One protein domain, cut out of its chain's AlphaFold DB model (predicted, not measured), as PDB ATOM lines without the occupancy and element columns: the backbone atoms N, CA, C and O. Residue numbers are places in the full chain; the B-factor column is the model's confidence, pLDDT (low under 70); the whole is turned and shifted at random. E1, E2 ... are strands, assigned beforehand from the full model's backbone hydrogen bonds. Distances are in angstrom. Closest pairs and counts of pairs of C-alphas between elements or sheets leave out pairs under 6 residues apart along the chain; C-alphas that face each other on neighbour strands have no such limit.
ATOM      1  N   LYS A   5     -38.304  44.672 -22.886       88.50
ATOM      2  CA  LYS A   5     -37.140  43.809 -23.052       88.50
ATOM      3  C   LYS A   5     -36.820  43.662 -24.540       88.50
ATOM      4  O   LYS A   5     -37.726  43.467 -25.357       88.50
ATOM      5  N   ALA A   6     -35.537  43.762 -24.856       90.19
ATOM      6  CA  ALA A   6     -34.999  43.632 -26.193       90.19
ATOM      7  C   ALA A   6     -33.787  42.696 -26.203       90.19
ATOM      8  O   ALA A   6     -32.889  42.813 -25.363       90.19
ATOM      9  N   THR A   7     -33.747  41.813 -27.193       93.88
ATOM     10  CA  THR A   7     -32.599  40.960 -27.495       93.88
ATOM     11  C   THR A   7     -31.996  41.397 -28.820       93.88
ATOM     12  O   THR A   7     -32.718  41.574 -29.796       93.88
ATOM     13  N   PHE A   8     -30.678  41.563 -28.865       93.19
ATOM     14  CA  PHE A   8     -29.941  41.885 -30.080       93.19
ATOM     15  C   PHE A   8     -29.166  40.665 -30.550       93.19
ATOM     16  O   PHE A   8     -28.390  40.064 -29.799       93.19
ATOM     17  N   GLU A   9     -29.383  40.320 -31.810       95.50
ATOM     18  CA  GLU A   9     -28.747  39.208 -32.489       95.50
ATOM     19  C   GLU A   9     -27.758  39.720 -33.528       95.50
ATOM     20  O   GLU A   9     -28.005  40.696 -34.235       95.50
ATOM     21  N   GLY A  10     -26.620  39.050 -33.616       94.25
ATOM     22  CA  GLY A  10     -25.583  39.318 -34.598       94.25
ATOM     23  C   GLY A  10     -25.270  38.055 -35.385       94.25
ATOM     24  O   GLY A  10     -25.711  36.955 -35.043       94.25
ATOM     25  N   LYS A  11     -24.500  38.221 -36.450       95.94
ATOM     26  CA  LYS A  11     -24.135  37.167 -37.387       95.94
ATOM     27  C   LYS A  11     -22.989  36.329 -36.835       95.94
ATOM     28  O   LYS A  11     -21.941  36.844 -36.440       95.94
ATOM     29  N   VAL A  12     -23.187  35.022 -36.846       95.75
ATOM     30  CA  VAL A  12     -22.148  34.007 -36.731       95.75
ATOM     31  C   VAL A  12     -21.965  33.416 -38.117       95.75
ATOM     32  O   VAL A  12     -22.853  32.739 -38.637       95.75
ATOM     33  N   ILE A  13     -20.820  33.703 -38.720       95.31
ATOM     34  CA  ILE A  13     -20.490  33.263 -40.069       95.31
ATOM     35  C   ILE A  13     -19.696  31.964 -39.957       95.31
ATOM     36  O   ILE A  13     -18.671  31.920 -39.278       95.31
ATOM     37  N   LYS A  14     -20.170  30.897 -40.597       95.00
ATOM     38  CA  LYS A  14     -19.463  29.620 -40.709       95.00
ATOM     39  C   LYS A  14     -18.995  29.450 -42.145       95.00
ATOM     40  O   LYS A  14     -19.823  29.431 -43.053       95.00
ATOM     41  N   LYS A  15     -17.686  29.319 -42.322       95.56
ATOM     42  CA  LYS A  15     -17.034  29.082 -43.608       95.56
ATOM     43  C   LYS A  15     -16.565  27.639 -43.680       95.56
ATOM     44  O   LYS A  15     -15.941  27.150 -42.738       95.56
ATOM     45  N   SER A  16     -16.867  26.982 -44.788       94.06
ATOM     46  CA  SER A  16     -16.332  25.670 -45.135       94.06
ATOM     47  C   SER A  16     -15.875  25.653 -46.586       94.06
ATOM     48  O   SER A  16     -16.271  26.504 -47.383       94.06
ATOM     49  N   TRP A  17     -15.040  24.680 -46.928       95.44
ATOM     50  CA  TRP A  17     -14.465  24.537 -48.259       95.44
ATOM     51  C   TRP A  17     -14.796  23.176 -48.861       95.44
ATOM     52  O   TRP A  17     -15.023  22.195 -48.154       95.44
ATOM     53  N   GLY A  18     -14.854  23.129 -50.186       92.50
ATOM     54  CA  GLY A  18     -15.050  21.902 -50.951       92.50
ATOM     55  C   GLY A  18     -14.715  22.112 -52.420       92.50
ATOM     56  O   GLY A  18     -14.376  23.223 -52.825       92.50
ATOM     57  N   LEU A  19     -14.826  21.054 -53.216       93.00
ATOM     58  CA  LEU A  19     -14.609  21.128 -54.658       93.00
ATOM     59  C   LEU A  19     -15.893  21.491 -55.408       93.00
ATOM     60  O   LEU A  19     -16.988  21.044 -55.053       93.00
ATOM     61  N   ASP A  20     -15.751  22.317 -56.440       91.06
ATOM     62  CA  ASP A  20     -16.795  22.559 -57.429       91.06
ATOM     63  C   ASP A  20     -16.764  21.526 -58.569       91.06
ATOM     64  O   ASP A  20     -16.020  20.546 -58.550       91.06
ATOM     65  N   ILE A  21     -17.612  21.745 -59.576       87.94
ATOM     66  CA  ILE A  21     -17.789  20.843 -60.724       87.94
ATOM     67  C   ILE A  21     -16.527  20.791 -61.606       87.94
ATOM     68  O   ILE A  21     -16.338  19.836 -62.352       87.94
ATOM     69  N   LEU A  22     -15.663  21.805 -61.522       87.69
ATOM     70  CA  LEU A  22     -14.392  21.890 -62.240       87.69
ATOM     71  C   LEU A  22     -13.203  21.513 -61.342       87.69
ATOM     72  O   LEU A  22     -12.059  21.790 -61.698       87.69
ATOM     73  N   CYS A  23     -13.466  20.903 -60.180       86.94
ATOM     74  CA  CYS A  23     -12.463  20.535 -59.183       86.94
ATOM     75  C   CYS A  23     -11.651  21.735 -58.657       86.94
ATOM     76  O   CYS A  23     -10.516  21.589 -58.205       86.94
ATOM     77  N   GLY A  24     -12.237  22.932 -58.686       89.44
ATOM     78  CA  GLY A  24     -11.729  24.123 -58.017       89.44
ATOM     79  C   GLY A  24     -12.176  24.173 -56.557       89.44
ATOM     80  O   GLY A  24     -13.314  23.828 -56.230       89.44
ATOM     81  N   ILE A  25     -11.297  24.628 -55.661       93.12
ATOM     82  CA  ILE A  25     -11.664  24.861 -54.259       93.12
ATOM     83  C   ILE A  25     -12.612  26.060 -54.188       93.12
ATOM     84  O   ILE A  25     -12.284  27.159 -54.635       93.12
ATOM     85  N   THR A  26     -13.772  25.858 -53.571       93.38
ATOM     86  CA  THR A  26     -14.795  26.885 -53.365       93.38
ATOM     87  C   THR A  26     -15.129  27.052 -51.892       93.38
ATOM     88  O   THR A  26     -15.176  26.087 -51.129       93.38
ATOM     89  N   GLU A  27     -15.368  28.302 -51.495       93.75
ATOM     90  CA  GLU A  27     -15.830  28.658 -50.155       93.75
ATOM     91  C   GLU A  27     -17.365  28.626 -50.108       93.75
ATOM     92  O   GLU A  27     -18.046  29.203 -50.958       93.75
ATOM     93  N   LYS A  28     -17.913  27.966 -49.089       91.75
ATOM     94  CA  LYS A  28     -19.334  27.987 -48.745       91.75
ATOM     95  C   LYS A  28     -19.511  28.727 -47.432       91.75
ATOM     96  O   LYS A  28     -18.912  28.372 -46.417       91.75
ATOM     97  N   GLU A  29     -20.383  29.726 -47.452       92.94
ATOM     98  CA  GLU A  29     -20.707  30.520 -46.275       92.94
ATOM     99  C   GLU A  29     -22.117  30.196 -45.774       92.94
ATOM    100  O   GLU A  29     -23.091  30.211 -46.529       92.94
ATOM    101  N   LYS A  30     -22.236  29.930 -44.473       93.25
ATOM    102  CA  LYS A  30     -23.515  29.820 -43.775       93.25
ATOM    103  C   LYS A  30     -23.573  30.849 -42.656       93.25
ATOM    104  O   LYS A  30     -22.741  30.839 -41.752       93.25
ATOM    105  N   THR A  31     -24.596  31.697 -42.688       92.88
ATOM    106  CA  THR A  31     -24.858  32.674 -41.627       92.88
ATOM    107  C   THR A  31     -25.917  32.144 -40.665       92.88
ATOM    108  O   THR A  31     -26.980  31.685 -41.080       92.88
ATOM    109  N   GLU A  32     -25.630  32.229 -39.372       94.06
ATOM    110  CA  GLU A  32     -26.576  31.986 -38.281       94.06
ATOM    111  C   GLU A  32     -26.668  33.246 -37.414       94.06
ATOM    112  O   GLU A  32     -25.679  33.956 -37.246       94.06
ATOM    113  N   PHE A  33     -27.837  33.532 -36.846       93.19
ATOM    114  CA  PHE A  33     -28.010  34.653 -35.923       93.19
ATOM    115  C   PHE A  33     -27.949  34.160 -34.482       93.19
ATOM    116  O   PHE A  33     -28.538  33.135 -34.138       93.19
ATOM    117  N   LYS A  34     -27.207  34.876 -33.635       94.69
ATOM    118  CA  LYS A  34     -27.077  34.552 -32.213       94.69
ATOM    119  C   LYS A  34     -27.231  35.804 -31.368       94.69
ATOM    120  O   LYS A  34     -26.652  36.839 -31.687       94.69
ATOM    121  N   ALA A  35     -27.961  35.685 -30.263       92.75
ATOM    122  CA  ALA A  35     -28.048  36.738 -29.263       92.75
ATOM    123  C   ALA A  35     -26.656  37.058 -28.693       92.75
ATOM    124  O   ALA A  35     -25.936  36.159 -28.246       92.75
ATOM    125  N   PHE A  36     -26.283  38.335 -28.713       92.44
ATOM    126  CA  PHE A  36     -25.039  38.832 -28.114       92.44
ATOM    127  C   PHE A  36     -25.281  39.872 -27.022       92.44
ATOM    128  O   PHE A  36     -24.393  40.117 -26.208       92.44
ATOM    129  N   PHE A  37     -26.470  40.473 -26.986       91.25
ATOM    130  CA  PHE A  37     -26.848  41.433 -25.963       91.25
ATOM    131  C   PHE A  37     -28.337  41.308 -25.632       91.25
ATOM    132  O   PHE A  37     -29.174  41.175 -26.523       91.25
ATOM    133  N   GLU A  38     -28.668  41.376 -24.347       91.38
ATOM    134  CA  GLU A  38     -30.037  41.486 -23.853       91.38
ATOM    135  C   GLU A  38     -30.119  42.691 -22.928       91.38
ATOM    136  O   GLU A  38     -29.263  42.885 -22.064       91.38
ATOM    137  N   GLY A  39     -31.159  43.499 -23.096       87.00
ATOM    138  CA  GLY A  39     -31.334  44.703 -22.307       87.00
ATOM    139  C   GLY A  39     -32.788  45.112 -22.189       87.00
ATOM    140  O   GLY A  39     -33.680  44.565 -22.837       87.00
ATOM    141  N   ILE A  40     -33.019  46.096 -21.329       87.38
ATOM    142  CA  ILE A  40     -34.301  46.778 -21.241       87.38
ATOM    143  C   ILE A  40     -34.129  48.151 -21.881       87.38
ATOM    144  O   ILE A  40     -33.190  48.871 -21.548       87.38
ATOM    145  N   ILE A  41     -35.028  48.486 -22.798       84.62
ATOM    146  CA  ILE A  41     -35.023  49.743 -23.534       84.62
ATOM    147  C   ILE A  41     -36.221  50.565 -23.064       84.62
ATOM    148  O   ILE A  41     -37.356  50.087 -23.086       84.62
ATOM    149  N   ASP A  42     -35.961  51.805 -22.650       82.38
ATOM    150  CA  ASP A  42     -36.976  52.776 -22.204       82.38
ATOM    151  C   ASP A  42     -37.480  53.674 -23.354       82.38
ATOM    152  O   ASP A  42     -38.012  54.761 -23.141       82.38
ATOM    153  N   LEU A  43     -37.303  53.214 -24.590       81.00
ATOM    154  CA  LEU A  43     -37.692  53.885 -25.828       81.00
ATOM    155  C   LEU A  43     -38.782  53.084 -26.536       81.00
ATOM    156  O   LEU A  43     -39.058  51.930 -26.198       81.00
ATOM    157  N   ASP A  44     -39.391  53.700 -27.543       86.00
ATOM    158  CA  ASP A  44     -40.235  52.972 -28.481       86.00
ATOM    159  C   ASP A  44     -39.401  51.943 -29.277       86.00
ATOM    160  O   ASP A  44     -38.168  52.033 -29.317       86.00
ATOM    161  N   PRO A  45     -40.043  50.915 -29.863       86.06
ATOM    162  CA  PRO A  45     -39.338  49.872 -30.595       86.06
ATOM    163  C   PRO A  45     -38.467  50.446 -31.710       86.06
ATOM    164  O   PRO A  45     -38.891  51.335 -32.446       86.06
ATOM    165  N   ILE A  46     -37.256  49.915 -31.853       89.12
ATOM    166  CA  ILE A  46     -36.297  50.414 -32.837       89.12
ATOM    167  C   ILE A  46     -36.772  50.018 -34.241       89.12
ATOM    168  O   ILE A  46     -37.199  48.885 -34.482       89.12
ATOM    169  N   GLU A  47     -36.728  50.967 -35.170       91.62
ATOM    170  CA  GLU A  47     -37.047  50.732 -36.578       91.62
ATOM    171  C   GLU A  47     -35.872  50.078 -37.317       91.62
ATOM    172  O   GLU A  47     -34.705  50.238 -36.947       91.62
ATOM    173  N   VAL A  48     -36.176  49.355 -38.397       93.75
ATOM    174  CA  VAL A  48     -35.150  48.798 -39.292       93.75
ATOM    175  C   VAL A  48     -34.352  49.943 -39.930       93.75
ATOM    176  O   VAL A  48     -34.913  50.953 -40.345       93.75
ATOM    177  N   GLY A  49     -33.026  49.808 -39.969       93.06
ATOM    178  CA  GLY A  49     -32.079  50.870 -40.320       93.06
ATOM    179  C   GLY A  49     -31.689  51.772 -39.140       93.06
ATOM    180  O   GLY A  49     -30.786  52.601 -39.273       93.06
ATOM    181  N   GLY A  50     -32.324  51.605 -37.977       92.06
ATOM    182  CA  GLY A  50     -31.987  52.324 -36.755       92.06
ATOM    183  C   GLY A  50     -30.586  51.978 -36.250       92.06
ATOM    184  O   GLY A  50     -30.195  50.811 -36.213       92.06
ATOM    185  N   LYS A  51     -29.833  53.003 -35.837       92.75
ATOM    186  CA  LYS A  51     -28.513  52.855 -35.210       92.75
ATOM    187  C   LYS A  51     -28.655  52.798 -33.696       92.75
ATOM    188  O   LYS A  51     -29.245  53.695 -33.100       92.75
ATOM    189  N   VAL A  52     -28.071  51.779 -33.080       89.69
ATOM    190  CA  VAL A  52     -28.154  51.534 -31.639       89.69
ATOM    191  C   VAL A  52     -26.755  51.398 -31.076       89.69
ATOM    192  O   VAL A  52     -25.953  50.620 -31.579       89.69
ATOM    193  N   TYR A  53     -26.463  52.147 -30.023       90.31
ATOM    194  CA  TYR A  53     -25.229  51.983 -29.270       90.31
ATOM    195  C   TYR A  53     -25.384  50.851 -28.254       90.31
ATOM    196  O   TYR A  53     -26.315  50.886 -27.448       90.31
ATOM    197  N   ILE A  54     -24.482  49.868 -28.271       88.25
ATOM    198  CA  ILE A  54     -24.475  48.748 -27.324       88.25
ATOM    199  C   ILE A  54     -23.342  48.961 -26.307       88.25
ATOM    200  O   ILE A  54     -22.176  48.721 -26.635       88.25
ATOM    201  N   PRO A  55     -23.647  49.356 -25.052       83.31
ATOM    202  CA  PRO A  55     -22.624  49.699 -24.063       83.31
ATOM    203  C   PRO A  55     -21.647  48.561 -23.756       83.31
ATOM    204  O   PRO A  55     -20.465  48.813 -23.562       83.31
ATOM    205  N   GLY A  56     -22.119  47.309 -23.756       82.06
ATOM    206  CA  GLY A  56     -21.276  46.140 -23.470       82.06
ATOM    207  C   GLY A  56     -20.167  45.896 -24.498       82.06
ATOM    208  O   GLY A  56     -19.181  45.243 -24.179       82.06
ATOM    209  N   PHE A  57     -20.315  46.440 -25.708       82.62
ATOM    210  CA  PHE A  57     -19.344  46.308 -26.795       82.62
ATOM    211  C   PHE A  57     -18.717  47.651 -27.186       82.62
ATOM    212  O   PHE A  57     -17.814  47.660 -28.011       82.62
ATOM    213  N   ASN A  58     -19.163  48.767 -26.589       88.69
ATOM    214  CA  ASN A  58     -18.721  50.126 -26.921       88.69
ATOM    215  C   ASN A  58     -18.801  50.426 -28.434       88.69
ATOM    216  O   ASN A  58     -17.933  51.079 -29.008       88.69
ATOM    217  N   GLU A  59     -19.843  49.917 -29.093       89.62
ATOM    218  CA  GLU A  59     -20.003  49.975 -30.545       89.62
ATOM    219  C   GLU A  59     -21.444  50.314 -30.939       89.62
ATOM    220  O   GLU A  59     -22.400  49.995 -30.225       89.62
ATOM    221  N   TYR A  60     -21.597  50.941 -32.107       91.81
ATOM    222  CA  TYR A  60     -22.893  51.138 -32.748       91.81
ATOM    223  C   TYR A  60     -23.185  49.987 -33.706       91.81
ATOM    224  O   TYR A  60     -22.333  49.617 -34.508       91.81
ATOM    225  N   VAL A  61     -24.410  49.479 -33.656       93.31
ATOM    226  CA  VAL A  61     -24.929  48.449 -34.559       93.31
ATOM    227  C   VAL A  61     -26.153  48.977 -35.297       93.31
ATOM    228  O   VAL A  61     -26.881  49.830 -34.779       93.31
ATOM    229  N   VAL A  62     -26.384  48.485 -36.509       95.06
ATOM    230  CA  VAL A  62     -27.563  48.821 -37.309       95.06
ATOM    231  C   VAL A  62     -28.557  47.676 -37.220       95.06
ATOM    232  O   VAL A  62     -28.205  46.523 -37.464       95.06
ATOM    233  N   VAL A  63     -29.811  47.988 -36.895       94.75
ATOM    234  CA  VAL A  63     -30.901  47.008 -36.929       94.75
ATOM    235  C   VAL A  63     -31.227  46.682 -38.384       94.75
ATOM    236  O   VAL A  63     -31.636  47.555 -39.143       94.75
ATOM    237  N   THR A  64     -31.048  45.426 -38.779       95.25
ATOM    238  CA  THR A  64     -31.351  44.935 -40.129       95.25
ATOM    239  C   THR A  64     -32.732  44.308 -40.218       95.25
ATOM    240  O   THR A  64     -33.331  44.328 -41.286       95.25
ATOM    241  N   ASP A  65     -33.234  43.762 -39.111       94.50
ATOM    242  CA  ASP A  65     -34.576  43.193 -39.028       94.50
ATOM    243  C   ASP A  65     -35.112  43.251 -37.589       94.50
ATOM    244  O   ASP A  65     -34.335  43.329 -36.629       94.50
ATOM    245  N   ARG A  66     -36.439  43.214 -37.429       91.75
ATOM    246  CA  ARG A  66     -37.103  43.177 -36.120       91.75
ATOM    247  C   ARG A  66     -38.246  42.175 -36.096       91.75
ATOM    248  O   ARG A  66     -39.095  42.145 -36.981       91.75
ATOM    249  N   GLN A  67     -38.335  41.432 -35.004       92.94
ATOM    250  CA  GLN A  67     -39.385  40.443 -34.796       92.94
ATOM    251  C   GLN A  67     -39.805  40.374 -33.329       92.94
ATOM    252  O   GLN A  67     -39.065  40.778 -32.431       92.94
ATOM    253  N   ARG A  68     -41.010  39.856 -33.078       90.69
ATOM    254  CA  ARG A  68     -41.461  39.498 -31.729       90.69
ATOM    255  C   ARG A  68     -41.181  38.022 -31.486       90.69
ATOM    256  O   ARG A  68     -41.518  37.187 -32.321       90.69
ATOM    257  N   ASN A  69     -40.588  37.699 -30.344       88.25
ATOM    258  CA  ASN A  69     -40.382  36.310 -29.946       88.25
ATOM    259  C   ASN A  69     -41.676  35.687 -29.373       88.25
ATOM    260  O   ASN A  69     -42.692  36.359 -29.192       88.25
ATOM    261  N   ILE A  70     -41.628  34.398 -29.017       89.06
ATOM    262  CA  ILE A  70     -42.765  33.667 -28.418       89.06
ATOM    263  C   ILE A  70     -43.255  34.246 -27.076       89.06
ATOM    264  O   ILE A  70     -44.369  33.957 -26.653       89.06
ATOM    265  N   LYS A  71     -42.434  35.058 -26.401       88.06
ATOM    266  CA  LYS A  71     -42.774  35.771 -25.159       88.06
ATOM    267  C   LYS A  71     -43.285  37.189 -25.430       88.06
ATOM    268  O   LYS A  71     -43.461  37.963 -24.494       88.06
ATOM    269  N   ASN A  72     -43.521  37.531 -26.698       86.62
ATOM    270  CA  ASN A  72     -43.888  38.864 -27.153       86.62
ATOM    271  C   ASN A  72     -42.845  39.939 -26.781       86.62
ATOM    272  O   ASN A  72     -43.189  41.100 -26.586       86.62
ATOM    273  N   GLU A  73     -41.563  39.589 -26.684       90.69
ATOM    274  CA  GLU A  73     -40.447  40.531 -26.502       90.69
ATOM    275  C   GLU A  73     -39.832  40.868 -27.865       90.69
ATOM    276  O   GLU A  73     -39.993  40.110 -28.824       90.69
ATOM    277  N   TRP A  74     -39.146  42.006 -27.971       92.25
ATOM    278  CA  TRP A  74     -38.502  42.385 -29.227       92.25
ATOM    279  C   TRP A  74     -37.163  41.672 -29.403       92.25
ATOM    280  O   TRP A  74     -36.313  41.701 -28.515       92.25
ATOM    281  N   THR A  75     -36.958  41.103 -30.583       94.19
ATOM    282  CA  THR A  75     -35.664  40.611 -31.049       94.19
ATOM    283  C   THR A  75     -35.253  41.425 -32.271       94.19
ATOM    284  O   THR A  75     -35.995  41.499 -33.252       94.19
ATOM    285  N   TYR A  76     -34.073  42.030 -32.206       94.38
ATOM    286  CA  TYR A  76     -33.488  42.840 -33.265       94.38
ATOM    287  C   TYR A  76     -32.298  42.103 -33.866       94.38
ATOM    288  O   TYR A  76     -31.317  41.840 -33.169       94.38
ATOM    289  N   GLN A  77     -32.361  41.791 -35.156       95.38
ATOM    290  CA  GLN A  77     -31.187  41.325 -35.885       95.38
ATOM    291  C   GLN A  77     -30.361  42.526 -36.318       95.38
ATOM    292  O   GLN A  77     -30.906  43.567 -36.689       95.38
ATOM    293  N   THR A  78     -29.044  42.380 -36.256       95.12
ATOM    294  CA  THR A  78     -28.104  43.462 -36.528       95.12
ATOM    295  C   THR A  78     -27.069  43.076 -37.576       95.12
ATOM    296  O   THR A  78     -26.854  41.901 -37.892       95.12
ATOM    297  N   ASP A  79     -26.394  44.087 -38.112       93.94
ATOM    298  CA  ASP A  79     -25.252  43.940 -39.012       93.94
ATOM    299  C   ASP A  79     -23.978  43.428 -38.318       93.94
ATOM    300  O   ASP A  79     -23.040  43.001 -38.996       93.94
ATOM    301  N   LYS A  80     -23.952  43.413 -36.979       93.25
ATOM    302  CA  LYS A  80     -22.798  42.995 -36.183       93.25
ATOM    303  C   LYS A  80     -22.403  41.555 -36.491       93.25
ATOM    304  O   LYS A  80     -23.196  40.631 -36.335       93.25
ATOM    305  N   ILE A  81     -21.131  41.349 -36.824       93.50
ATOM    306  CA  ILE A  81     -20.517  40.021 -36.878       93.50
ATOM    307  C   ILE A  81     -19.943  39.716 -35.493       93.50
ATOM    308  O   ILE A  81     -19.054  40.414 -35.008       93.50
ATOM    309  N   ILE A  82     -20.482  38.685 -34.843       91.81
ATOM    310  CA  ILE A  82     -20.042  38.234 -33.515       91.81
ATOM    311  C   ILE A  82     -18.795  37.373 -33.654       91.81
ATOM    312  O   ILE A  82     -17.847  37.494 -32.880       91.81
ATOM    313  N   LYS A  83     -18.827  36.444 -34.612       92.31
ATOM    314  CA  LYS A  83     -17.763  35.472 -34.815       92.31
ATOM    315  C   LYS A  83     -17.780  34.953 -36.243       92.31
ATOM    316  O   LYS A  83     -18.845  34.647 -36.775       92.31
ATOM    317  N   THR A  84     -16.587  34.753 -36.783       93.44
ATOM    318  CA  THR A  84     -16.357  33.944 -37.980       93.44
ATOM    319  C   THR A  84     -15.695  32.639 -37.551       93.44
ATOM    320  O   THR A  84     -14.750  32.646 -36.758       93.44
ATOM    321  N   ILE A  85     -16.240  31.510 -37.994       92.31
ATOM    322  CA  ILE A  85     -15.735  30.165 -37.720       92.31
ATOM    323  C   ILE A  85     -15.313  29.564 -39.052       92.31
ATOM    324  O   ILE A  85     -16.141  29.400 -39.943       92.31
ATOM    325  N   GLU A  86     -14.035  29.234 -39.159       92.88
ATOM    326  CA  GLU A  86     -13.434  28.630 -40.341       92.88
ATOM    327  C   GLU A  86     -13.182  27.144 -40.086       92.88
ATOM    328  O   GLU A  86     -12.447  26.780 -39.164       92.88
ATOM    329  N   ASP A  87     -13.800  26.289 -40.896       92.31
ATOM    330  CA  ASP A  87     -13.571  24.847 -40.887       92.31
ATOM    331  C   ASP A  87     -12.279  24.493 -41.644       92.31
ATOM    332  O   ASP A  87     -12.288  24.166 -42.834       92.31
ATOM    333  N   LYS A  88     -11.147  24.579 -40.942       93.44
ATOM    334  CA  LYS A  88      -9.825  24.269 -41.506       93.44
ATOM    335  C   LYS A  88      -9.709  22.830 -42.007       93.44
ATOM    336  O   LYS A  88      -9.032  22.603 -43.004       93.44
TER     337      LYS A  88
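Overview. This is residues 5 to 88 of the 135 residues of an uncharacterized protein of Bacillus subtilis (UniProt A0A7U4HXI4). A long two-stranded hairpin, E1 and E2, runs the length of the domain, and at one end E5, E4 and E3 continue its sheet into a curl like part of a barrel, left open. The far end of the hairpin, with its turn at residues 20 to 24, makes a long arm, and the last part of E5 runs beside E1 along part of it. The printed part has 84 residues with five named strands, E1 to E5 along the chain, and no named helix: all strand. The mixed sheet has the order E2, E1, E5, E4, E3, with E1 and E5 parallel and the other neighbours antiparallel. The whole is loose, with a radius of gyration of the C-alphas of 16.3 A, and elongated, spanning 55 by 28 by 20 A.

Arrangement. E1, residues 5 to 19, and E2, residues 25 to 41, form an antiparallel hairpin at 170 degrees, with N 14 and O 30 at 2.8 A. E5, residues 74 to 86, is parallel to E1 at 30 degrees, with N 9 and O 76 at 2.8 A. E4, residues 59 to 68, forms a hairpin with E5; N 67 and O 75 are 2.9 A apart. E3, residues 51 to 54, forms a hairpin with E4; N 52 and O 61 are 2.8 A apart. E4 has staggered pairing, with E3 over residues 59 to 62 and E5 over 63 to 68, and bends by 71 degrees at residue 64. The edge strands E2 and E3 have their closest C-alphas, Phe 37 and Ile 54, 7.8 A apart.

Along the chain. E1 starts at C-alpha 5 (-37.140, 43.809, -23.052) and measures 45.0 A; E2 measures 45.9 A, E4 23.9 A and E5 30.7 A, ending at C-alpha 86 (-13.434, 28.630, -40.341).

Size, cuts and confidence. The farthest C-alphas, Leu 22 and Asp 42, are 55.4 A apart. The printed part has no cut, no link is long, and no printed residue is under 70 in pLDDT.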